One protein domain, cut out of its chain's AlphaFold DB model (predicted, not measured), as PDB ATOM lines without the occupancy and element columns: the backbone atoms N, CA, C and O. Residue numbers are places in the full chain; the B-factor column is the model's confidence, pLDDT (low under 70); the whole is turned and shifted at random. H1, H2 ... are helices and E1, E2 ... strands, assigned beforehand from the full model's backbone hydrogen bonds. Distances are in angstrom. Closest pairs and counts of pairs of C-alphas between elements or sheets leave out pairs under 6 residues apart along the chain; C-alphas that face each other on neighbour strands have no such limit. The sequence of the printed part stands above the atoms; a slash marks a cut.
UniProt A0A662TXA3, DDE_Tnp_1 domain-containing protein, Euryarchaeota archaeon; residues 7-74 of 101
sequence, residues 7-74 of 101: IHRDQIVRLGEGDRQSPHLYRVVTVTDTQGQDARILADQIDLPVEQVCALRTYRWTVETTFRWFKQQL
ATOM      1  N   ILE A   7     -14.134 -36.460 -47.846       93.19
ATOM      2  CA  ILE A   7     -12.972 -37.225 -47.390       93.19
ATOM      3  C   ILE A   7     -13.110 -38.670 -47.861       93.19
ATOM      4  O   ILE A   7     -14.126 -39.312 -47.602       93.19
ATOM      5  N   HIS A   8     -12.080 -39.177 -48.535       94.88
ATOM      6  CA  HIS A   8     -11.993 -40.575 -48.967       94.88
ATOM      7  C   HIS A   8     -11.080 -41.393 -48.072       94.88
ATOM      8  O   HIS A   8     -11.336 -42.567 -47.822       94.88
ATOM      9  N   ARG A   9      -9.986 -40.782 -47.615       95.25
ATOM     10  CA  ARG A   9      -8.983 -41.454 -46.797       95.25
ATOM     11  C   ARG A   9      -8.315 -40.471 -45.863       95.25
ATOM     12  O   ARG A   9      -7.986 -39.364 -46.276       95.25
ATOM     13  N   ASP A  10      -8.076 -40.917 -44.644       95.44
ATOM     14  CA  ASP A  10      -7.361 -40.171 -43.622       95.44
ATOM     15  C   ASP A  10      -6.450 -41.141 -42.872       95.44
ATOM     16  O   ASP A  10      -6.917 -42.142 -42.325       95.44
ATOM     17  N   GLN A  11      -5.140 -40.920 -42.948       95.81
ATOM     18  CA  GLN A  11      -4.150 -41.856 -42.426       95.81
ATOM     19  C   GLN A  11      -2.912 -41.138 -41.900       95.81
ATOM     20  O   GLN A  11      -2.389 -40.221 -42.532       95.81
ATOM     21  N   ILE A  12      -2.390 -41.624 -40.778       95.81
ATOM     22  CA  ILE A  12      -1.068 -41.245 -40.279       95.81
ATOM     23  C   ILE A  12      -0.035 -42.169 -40.930       95.81
ATOM     24  O   ILE A  12      -0.235 -43.381 -41.017       95.81
ATOM     25  N   VAL A  13       1.053 -41.598 -41.436       94.56
ATOM     26  CA  VAL A  13       2.100 -42.295 -42.186       94.56
ATOM     27  C   VAL A  13       3.483 -41.834 -41.753       94.56
ATOM     28  O   VAL A  13       3.666 -40.714 -41.281       94.56
ATOM     29  N   ARG A  14       4.481 -42.681 -41.998       95.12
ATOM     30  CA  ARG A  14       5.879 -42.259 -42.098       95.12
ATOM     31  C   ARG A  14       6.247 -42.131 -43.566       95.12
ATOM     32  O   ARG A  14       5.825 -42.948 -44.383       95.12
ATOM     33  N   LEU A  15       7.002 -41.094 -43.900       93.19
ATOM     34  CA  LEU A  15       7.496 -40.887 -45.259       93.19
ATOM     35  C   LEU A  15       8.824 -41.619 -45.442       93.19
ATOM     36  O   LEU A  15       9.638 -41.634 -44.526       93.19
ATOM     37  N   GLY A  16       9.056 -42.173 -46.628       92.25
ATOM     38  CA  GLY A  16      10.271 -42.928 -46.941       92.25
ATOM     39  C   GLY A  16      10.194 -44.409 -46.561       92.25
ATOM     40  O   GLY A  16       9.231 -44.877 -45.955       92.25
ATOM     41  N   GLU A  17      11.225 -45.151 -46.954       92.00
ATOM     42  CA  GLU A  17      11.323 -46.605 -46.810       92.00
ATOM     43  C   GLU A  17      12.717 -46.988 -46.298       92.00
ATOM     44  O   GLU A  17      13.709 -46.328 -46.627       92.00
ATOM     45  N   GLY A  18      12.785 -48.052 -45.493       90.75
ATOM     46  CA  GLY A  18      14.032 -48.570 -44.932       90.75
ATOM     47  C   GLY A  18      14.808 -47.500 -44.163       90.75
ATOM     48  O   GLY A  18      14.244 -46.785 -43.337       90.75
ATOM     49  N   ASP A  19      16.094 -47.368 -44.481       89.69
ATOM     50  CA  ASP A  19      17.014 -46.414 -43.848       89.69
ATOM     51  C   ASP A  19      16.700 -44.939 -44.181       89.69
ATOM     52  O   ASP A  19      17.087 -44.026 -43.463       89.69
ATOM     53  N   ARG A  20      15.927 -44.683 -45.249       90.94
ATOM     54  CA  ARG A  20      15.498 -43.329 -45.653       90.94
ATOM     55  C   ARG A  20      14.143 -42.933 -45.067       90.94
ATOM     56  O   ARG A  20      13.536 -41.964 -45.526       90.94
ATOM     57  N   GLN A  21      13.624 -43.699 -44.110       93.81
ATOM     58  CA  GLN A  21      12.367 -43.373 -43.454       93.81
ATOM     59  C   GLN A  21      12.539 -42.153 -42.540       93.81
ATOM     60  O   GLN A  21      13.417 -42.109 -41.682       93.81
ATOM     61  N   SER A  22      11.663 -41.162 -42.705       92.12
ATOM     62  CA  SER A  22      11.598 -40.004 -41.821       92.12
ATOM     63  C   SER A  22      11.242 -40.451 -40.400       92.12
ATOM     64  O   SER A  22      10.311 -41.248 -40.224       92.12
ATOM     65  N   PRO A  23      11.916 -39.911 -39.369       91.00
ATOM     66  CA  PRO A  23      11.543 -40.169 -37.983       91.00
ATOM     67  C   PRO A  23      10.194 -39.531 -37.612       91.00
ATOM     68  O   PRO A  23       9.581 -39.936 -36.625       91.00
ATOM     69  N   HIS A  24       9.719 -38.558 -38.398       93.50
ATOM     70  CA  HIS A  24       8.482 -37.826 -38.140       93.50
ATOM     71  C   HIS A  24       7.254 -38.544 -38.711       93.50
ATOM     72  O   HIS A  24       7.298 -39.178 -39.772       93.50
ATOM     73  N   LEU A  25       6.141 -38.417 -37.988       94.56
ATOM     74  CA  LEU A  25       4.821 -38.830 -38.447       94.56
ATOM     75  C   LEU A  25       4.172 -37.690 -39.223       94.56
ATOM     76  O   LEU A  25       4.269 -36.533 -38.834       94.56
ATOM     77  N   TYR A  26       3.465 -38.045 -40.284       95.56
ATOM     78  CA  TYR A  26       2.694 -37.114 -41.093       95.56
ATOM     79  C   TYR A  26       1.280 -37.639 -41.256       95.56
ATOM     80  O   TYR A  26       1.041 -38.844 -41.219       95.56
ATOM     81  N   ARG A  27       0.338 -36.744 -41.516       95.56
ATOM     82  CA  ARG A  27      -1.023 -37.100 -41.895       95.56
ATOM     83  C   ARG A  27      -1.200 -36.938 -43.391       95.56
ATOM     84  O   ARG A  27      -0.831 -35.920 -43.973       95.56
ATOM     85  N   VAL A  28      -1.783 -37.944 -44.019       96.19
ATOM     86  CA  VAL A  28      -2.168 -37.922 -45.423       96.19
ATOM     87  C   VAL A  28      -3.676 -38.024 -45.511       96.19
ATOM     88  O   VAL A  28      -4.264 -39.006 -45.061       96.19
ATOM     89  N   VAL A  29      -4.279 -37.035 -46.160       95.31
ATOM     90  CA  VAL A  29      -5.718 -36.980 -46.395       95.31
ATOM     91  C   VAL A  29      -5.978 -36.979 -47.896       95.31
ATOM     92  O   VAL A  29      -5.468 -36.124 -48.619       95.31
ATOM     93  N   THR A  30      -6.765 -37.933 -48.379       95.81
ATOM     94  CA  THR A  30      -7.271 -37.955 -49.755       95.81
ATOM     95  C   THR A  30      -8.700 -37.442 -49.749       95.81
ATOM     96  O   THR A  30      -9.550 -37.985 -49.041       95.81
ATOM     97  N   VAL A  31      -8.963 -36.398 -50.530       94.69
ATOM     98  CA  VAL A  31     -10.246 -35.692 -50.560       94.69
ATOM     99  C   VAL A  31     -10.653 -35.358 -51.988       94.69
ATOM    100  O   VAL A  31      -9.789 -35.149 -52.832       94.69
ATOM    101  N   THR A  32     -11.950 -35.218 -52.237       94.12
ATOM    102  CA  THR A  32     -12.455 -34.436 -53.372       94.12
ATOM    103  C   THR A  32     -12.807 -33.037 -52.875       94.12
ATOM    104  O   THR A  32     -13.506 -32.890 -51.869       94.12
ATOM    105  N   ASP A  33     -12.299 -32.011 -53.551       89.25
ATOM    106  CA  ASP A  33     -12.602 -30.605 -53.277       89.25
ATOM    107  C   ASP A  33     -14.034 -30.242 -53.711       89.25
ATOM    108  O   ASP A  33     -14.688 -30.953 -54.472       89.25
ATOM    109  N   THR A  34     -14.493 -29.073 -53.285       84.88
ATOM    110  CA  THR A  34     -15.729 -28.396 -53.699       84.88
ATOM    111  C   THR A  34     -15.912 -28.288 -55.216       84.88
ATOM    112  O   THR A  34     -17.039 -28.233 -55.697       84.88
ATOM    113  N   GLN A  35     -14.818 -28.295 -55.981       86.62
ATOM    114  CA  GLN A  35     -14.827 -28.268 -57.447       86.62
ATOM    115  C   GLN A  35     -14.871 -29.664 -58.094       86.62
ATOM    116  O   GLN A  35     -14.706 -29.779 -59.305       86.62
ATOM    117  N   GLY A  36     -15.045 -30.731 -57.309       89.69
ATOM    118  CA  GLY A  36     -15.052 -32.110 -57.810       89.69
ATOM    119  C   GLY A  36     -13.663 -32.667 -58.134       89.69
ATOM    120  O   GLY A  36     -13.562 -33.713 -58.763       89.69
ATOM    121  N   GLN A  37     -12.596 -31.979 -57.720       89.88
ATOM    122  CA  GLN A  37     -11.216 -32.367 -58.013       89.88
ATOM    123  C   GLN A  37     -10.620 -33.201 -56.885       89.88
ATOM    124  O   GLN A  37     -10.659 -32.789 -55.723       89.88
ATOM    125  N   ASP A  38     -10.018 -34.334 -57.229       92.88
ATOM    126  CA  ASP A  38      -9.316 -35.166 -56.258       92.88
ATOM    127  C   ASP A  38      -7.971 -34.549 -55.865       92.88
ATOM    128  O   ASP A  38      -7.168 -34.111 -56.691       92.88
ATOM    129  N   ALA A  39      -7.716 -34.522 -54.563       90.94
ATOM    130  CA  ALA A  39      -6.523 -33.959 -53.968       90.94
ATOM    131  C   ALA A  39      -5.992 -34.870 -52.861       90.94
ATOM    132  O   ALA A  39      -6.739 -35.485 -52.098       90.94
ATOM    133  N   ARG A  40      -4.666 -34.907 -52.739       93.88
ATOM    134  CA  ARG A  40      -3.966 -35.545 -51.625       93.88
ATOM    135  C   ARG A  40      -3.217 -34.476 -50.843       93.88
ATOM    136  O   ARG A  40      -2.392 -33.760 -51.403       93.88
ATOM    137  N   ILE A  41      -3.536 -34.355 -49.564       93.38
ATOM    138  CA  ILE A  41      -2.973 -33.368 -48.647       93.38
ATOM    139  C   ILE A  41      -2.016 -34.102 -47.719       93.38
ATOM    140  O   ILE A  41      -2.423 -35.042 -47.044       93.38
ATOM    141  N   LEU A  42      -0.753 -33.685 -47.709       94.69
ATOM    142  CA  LEU A  42       0.237 -34.111 -46.727       94.69
ATOM    143  C   LEU A  42       0.377 -32.993 -45.695       94.69
ATOM    144  O   LEU A  42       0.634 -31.848 -46.068       94.69
ATOM    145  N   ALA A  43       0.188 -33.322 -44.424       93.81
ATOM    146  CA  ALA A  43       0.253 -32.380 -43.321       93.81
ATOM    147  C   ALA A  43       1.185 -32.899 -42.227       93.81
ATOM    148  O   ALA A  43       1.159 -34.078 -41.881       93.81
ATOM    149  N   ASP A  44       1.987 -31.993 -41.681       93.69
ATOM    150  CA  ASP A  44       2.765 -32.219 -40.460       93.69
ATOM    151  C   ASP A  44       1.861 -32.181 -39.216       93.69
ATOM    152  O   ASP A  44       2.028 -32.942 -38.272       93.69
ATOM    153  N   GLN A  45       0.812 -31.355 -39.271       89.31
ATOM    154  CA  GLN A  45      -0.120 -31.163 -38.171       89.31
ATOM    155  C   GLN A  45      -1.102 -32.338 -38.055       89.31
ATOM    156  O   GLN A  45      -2.173 -32.352 -38.669       89.31
ATOM    157  N   ILE A  46      -0.722 -33.342 -37.267       92.06
ATOM    158  CA  ILE A  46      -1.524 -34.550 -37.040       92.06
ATOM    159  C   ILE A  46      -2.688 -34.317 -36.066       92.06
ATOM    160  O   ILE A  46      -3.731 -34.950 -36.221       92.06
ATOM    161  N   ASP A  47      -2.539 -33.369 -35.135       93.06
ATOM    162  CA  ASP A  47      -3.486 -33.115 -34.037       93.06
ATOM    163  C   ASP A  47      -4.712 -32.281 -34.435       93.06
ATOM    164  O   ASP A  47      -5.692 -32.207 -33.692       93.06
ATOM    165  N   LEU A  48      -4.682 -31.630 -35.600       92.19
ATOM    166  CA  LEU A  48      -5.818 -30.833 -36.057       92.19
ATOM    167  C   LEU A  48      -6.927 -31.717 -36.632       92.19
ATOM    168  O   LEU A  48      -6.644 -32.729 -37.266       92.19
ATOM    169  N   PRO A  49      -8.203 -31.319 -36.521       92.56
ATOM    170  CA  PRO A  49      -9.275 -31.948 -37.282       92.56
ATOM    171  C   PRO A  49      -8.978 -31.904 -38.785       92.56
ATOM    172  O   PRO A  49      -8.456 -30.909 -39.301       92.56
ATOM    173  N   VAL A  50      -9.344 -32.965 -39.501       90.50
ATOM    174  CA  VAL A  50      -9.149 -33.075 -40.956       90.50
ATOM    175  C   VAL A  50      -9.773 -31.894 -41.702       90.50
ATOM    176  O   VAL A  50      -9.212 -31.393 -42.672       90.50
ATOM    177  N   GLU A  51     -10.888 -31.374 -41.199       89.56
ATOM    178  CA  GLU A  51     -11.581 -30.225 -41.760       89.56
ATOM    179  C   GLU A  51     -10.731 -28.953 -41.702       89.56
ATOM    180  O   GLU A  51     -10.729 -28.167 -42.654       89.56
ATOM    181  N   GLN A  52      -9.981 -28.764 -40.614       90.56
ATOM    182  CA  GLN A  52      -9.071 -27.630 -40.464       90.56
ATOM    183  C   GLN A  52      -7.849 -27.786 -41.368       90.56
ATOM    184  O   GLN A  52      -7.433 -26.820 -42.003       90.56
ATOM    185  N   VAL A  53      -7.325 -29.007 -41.513       92.19
ATOM    186  CA  VAL A  53      -6.248 -29.309 -42.471       92.19
ATOM    187  C   VAL A  53      -6.687 -28.984 -43.907       92.19
ATOM    188  O   VAL A  53      -5.945 -28.346 -44.657       92.19
ATOM    189  N   CYS A  54      -7.917 -29.345 -44.287       90.19
ATOM    190  CA  CYS A  54      -8.488 -28.971 -45.581       90.19
ATOM    191  C   CYS A  54      -8.659 -27.450 -45.722       90.19
ATOM    192  O   CYS A  54      -8.286 -26.893 -46.753       90.19
ATOM    193  N   ALA A  55      -9.150 -26.762 -44.686       88.88
ATOM    194  CA  ALA A  55      -9.315 -25.308 -44.709       88.88
ATOM    195  C   ALA A  55      -7.974 -24.573 -44.882       88.88
ATOM    196  O   ALA A  55      -7.882 -23.637 -45.676       88.88
ATOM    197  N   LEU A  56      -6.904 -25.032 -44.221       89.12
ATOM    198  CA  LEU A  56      -5.549 -24.491 -44.391       89.12
ATOM    199  C   LEU A  56      -5.072 -24.577 -45.847       89.12
ATOM    200  O   LEU A  56      -4.479 -23.626 -46.366       89.12
ATOM    201  N   ARG A  57      -5.379 -25.681 -46.544       85.25
ATOM    202  CA  ARG A  57      -5.095 -25.807 -47.981       85.25
ATOM    203  C   ARG A  57      -5.849 -24.757 -48.797       85.25
ATOM    204  O   ARG A  57      -5.241 -24.143 -49.675       85.25
ATOM    205  N   THR A  58      -7.134 -24.546 -48.514       86.56
ATOM    206  CA  THR A  58      -7.946 -23.518 -49.182       86.56
ATOM    207  C   THR A  58      -7.356 -22.128 -48.959       86.56
ATOM    208  O   THR A  58      -7.122 -21.407 -49.927       86.56
ATOM    209  N   TYR A  59      -7.020 -21.770 -47.714       88.31
ATOM    210  CA  TYR A  59      -6.435 -20.466 -47.397       88.31
ATOM    211  C   TYR A  59      -5.120 -20.215 -48.139       88.31
ATOM    212  O   TYR A  59      -4.944 -19.137 -48.709       88.31
ATOM    213  N   ARG A  60      -4.222 -21.209 -48.212       87.25
ATOM    214  CA  ARG A  60      -2.967 -21.090 -48.975       87.25
ATOM    215  C   ARG A  60      -3.230 -20.740 -50.440       87.25
ATOM    216  O   ARG A  60      -2.578 -19.852 -50.988       87.25
ATOM    217  N   TRP A  61      -4.178 -21.432 -51.069       85.62
ATOM    218  CA  TRP A  61      -4.533 -21.185 -52.466       85.62
ATOM    219  C   TRP A  61      -5.177 -19.810 -52.664       85.62
ATOM    220  O   TRP A  61      -4.823 -19.104 -53.607       85.62
ATOM    221  N   THR A  62      -6.068 -19.395 -51.762       87.06
ATOM    222  CA  THR A  62      -6.694 -18.065 -51.806       87.06
ATOM    223  C   THR A  62      -5.644 -16.965 -51.737       87.06
ATOM    224  O   THR A  62      -5.679 -16.036 -52.542       87.06
ATOM    225  N   VAL A  63      -4.676 -17.085 -50.827       89.38
ATOM    226  CA  VAL A  63      -3.567 -16.134 -50.694       89.38
ATOM    227  C   VAL A  63      -2.743 -16.075 -51.984       89.38
ATOM    228  O   VAL A  63      -2.526 -14.991 -52.526       89.38
ATOM    229  N   GLU A  64      -2.337 -17.226 -52.525       88.69
ATOM    230  CA  GLU A  64      -1.566 -17.304 -53.773       88.69
ATOM    231  C   GLU A  64      -2.312 -16.665 -54.956       88.69
ATOM    232  O   GLU A  64      -1.741 -15.866 -55.703       88.69
ATOM    233  N   THR A  65      -3.601 -16.975 -55.101       87.06
ATOM    234  CA  THR A  65      -4.459 -16.453 -56.173       87.06
ATOM    235  C   THR A  65      -4.663 -14.949 -56.044       87.06
ATOM    236  O   THR A  65      -4.519 -14.218 -57.023       87.06
ATOM    237  N   THR A  66      -4.913 -14.469 -54.828       86.69
ATOM    238  CA  THR A  66      -5.086 -13.043 -54.532       86.69
ATOM    239  C   THR A  66      -3.822 -12.260 -54.884       86.69
ATOM    240  O   THR A  66      -3.883 -11.261 -55.600       86.69
ATOM    241  N   PHE A  67      -2.646 -12.742 -54.471       87.88
ATOM    242  CA  PHE A  67      -1.380 -12.099 -54.826       87.88
ATOM    243  C   PHE A  67      -1.061 -12.186 -56.322       87.88
ATOM    244  O   PHE A  67      -0.485 -11.245 -56.870       87.88
ATOM    245  N   ARG A  68      -1.431 -13.276 -57.005       87.25
ATOM    246  CA  ARG A  68      -1.303 -13.379 -58.468       87.25
ATOM    247  C   ARG A  68      -2.138 -12.308 -59.162       87.25
ATOM    248  O   ARG A  68      -1.615 -11.622 -60.037       87.25
ATOM    249  N   TRP A  69      -3.386 -12.135 -58.736       89.25
ATOM    250  CA  TRP A  69      -4.274 -11.109 -59.269       89.25
ATOM    251  C   TRP A  69      -3.731  -9.701 -59.003       89.25
ATOM    252  O   TRP A  69      -3.589  -8.925 -59.943       89.25
ATOM    253  N   PHE A  70      -3.299  -9.394 -57.773       88.06
ATOM    254  CA  PHE A  70      -2.692  -8.093 -57.465       88.06
ATOM    255  C   PHE A  70      -1.482  -7.782 -58.347       88.06
ATOM    256  O   PHE A  70      -1.352  -6.665 -58.845       88.06
ATOM    257  N   LYS A  71      -0.605  -8.763 -58.591       84.69
ATOM    258  CA  LYS A  71       0.546  -8.571 -59.484       84.69
ATOM    259  C   LYS A  71       0.122  -8.300 -60.927       84.69
ATOM    260  O   LYS A  71       0.739  -7.450 -61.555       84.69
ATOM    261  N   GLN A  72      -0.910  -8.975 -61.438       82.00
ATOM    262  CA  GLN A  72      -1.445  -8.721 -62.782       82.00
ATOM    263  C   GLN A  72      -2.019  -7.306 -62.898       82.00
ATOM    264  O   GLN A  72      -1.638  -6.578 -63.808       82.00
ATOM    265  N   GLN A  73      -2.842  -6.890 -61.932       83.31
ATOM    266  CA  GLN A  73      -3.410  -5.539 -61.902       83.31
ATOM    267  C   GLN A  73      -2.304  -4.471 -61.841       83.31
ATOM    268  O   GLN A  73      -2.305  -3.522 -62.615       83.31
ATOM    269  N   LEU A  74      -1.291  -4.653 -60.989       77.62
ATOM    270  CA  LEU A  74      -0.172  -3.710 -60.871       77.62
ATOM    271  C   LEU A  74       0.801  -3.747 -62.065       77.62
ATOM    272  O   LEU A  74       1.495  -2.762 -62.315       77.62
TER     273      LEU A  74
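Overview. This is residues 7 to 74 of the 101 residues of the protein "DDE_Tnp_1 domain-containing protein" of Euryarchaeota archaeon (UniProt A0A662TXA3). A small twisted sheet of three strands has one long helix, H1, crossing one of its faces; H1 packs on the sheet with residues 50 to 57 and then sticks out as a free arm, residues 59 to 74. The arm makes much of the length, and residues 16 to 21 stick out as a loop. You have 68 residues printed, running E1, E2, E3, H1; the sheet's order is E1, E2, E3, antiparallel, and the class is mixed. The whole is loose, with a radius of gyration of the C-alphas of 15.2 A and spans of 49 by 25 by 20 A.

Along the chain. Find C-alpha 7 at (-12.972, -37.225, -47.390); from there E1 runs 20.2 A through residues 7 to 14. E2, residues 25 to 32, covers 23.2 A, and E3, residues 38 to 43, covers 16.3 A. Look for H1 from C-alpha 50 at (-9.149, -33.075, -40.956); it runs 36.6 A through residues 50 to 74 to C-alpha 74 at (-0.172, -3.710, -60.871).

Arrangement. E1, E2 and E3 form a meander, each strand the antiparallel neighbour of the one before. In the hairpin E1 and E2, look at N 11 and O 28, within hydrogen-bond range at 3.0 A; in the hairpin E2 and E3, at N 29 and O 41, 2.9 A. The sheet is twisted, its C-alphas up to 4.1 A off the best plane. H1 is on one face, two layers in all, at a height over the sheet of 11.8 A. It lies over E3 and only just over E2, where 3 of its C-alphas fall. It runs across the strands, at 73 degrees to E3 on the local plane. The closest C-alphas of E3 and H1 are those of Ala 43 and Val 53, 7.2 A apart. In H1 every O i to N i+4 pair is within hydrogen-bond range.

Size, cuts and confidence. The C-alphas farthest apart, Gly 18 and Leu 74, are 49.7 A apart. The printed part has no cut, no link is long, and no printed residue is under 70 in pLDDT.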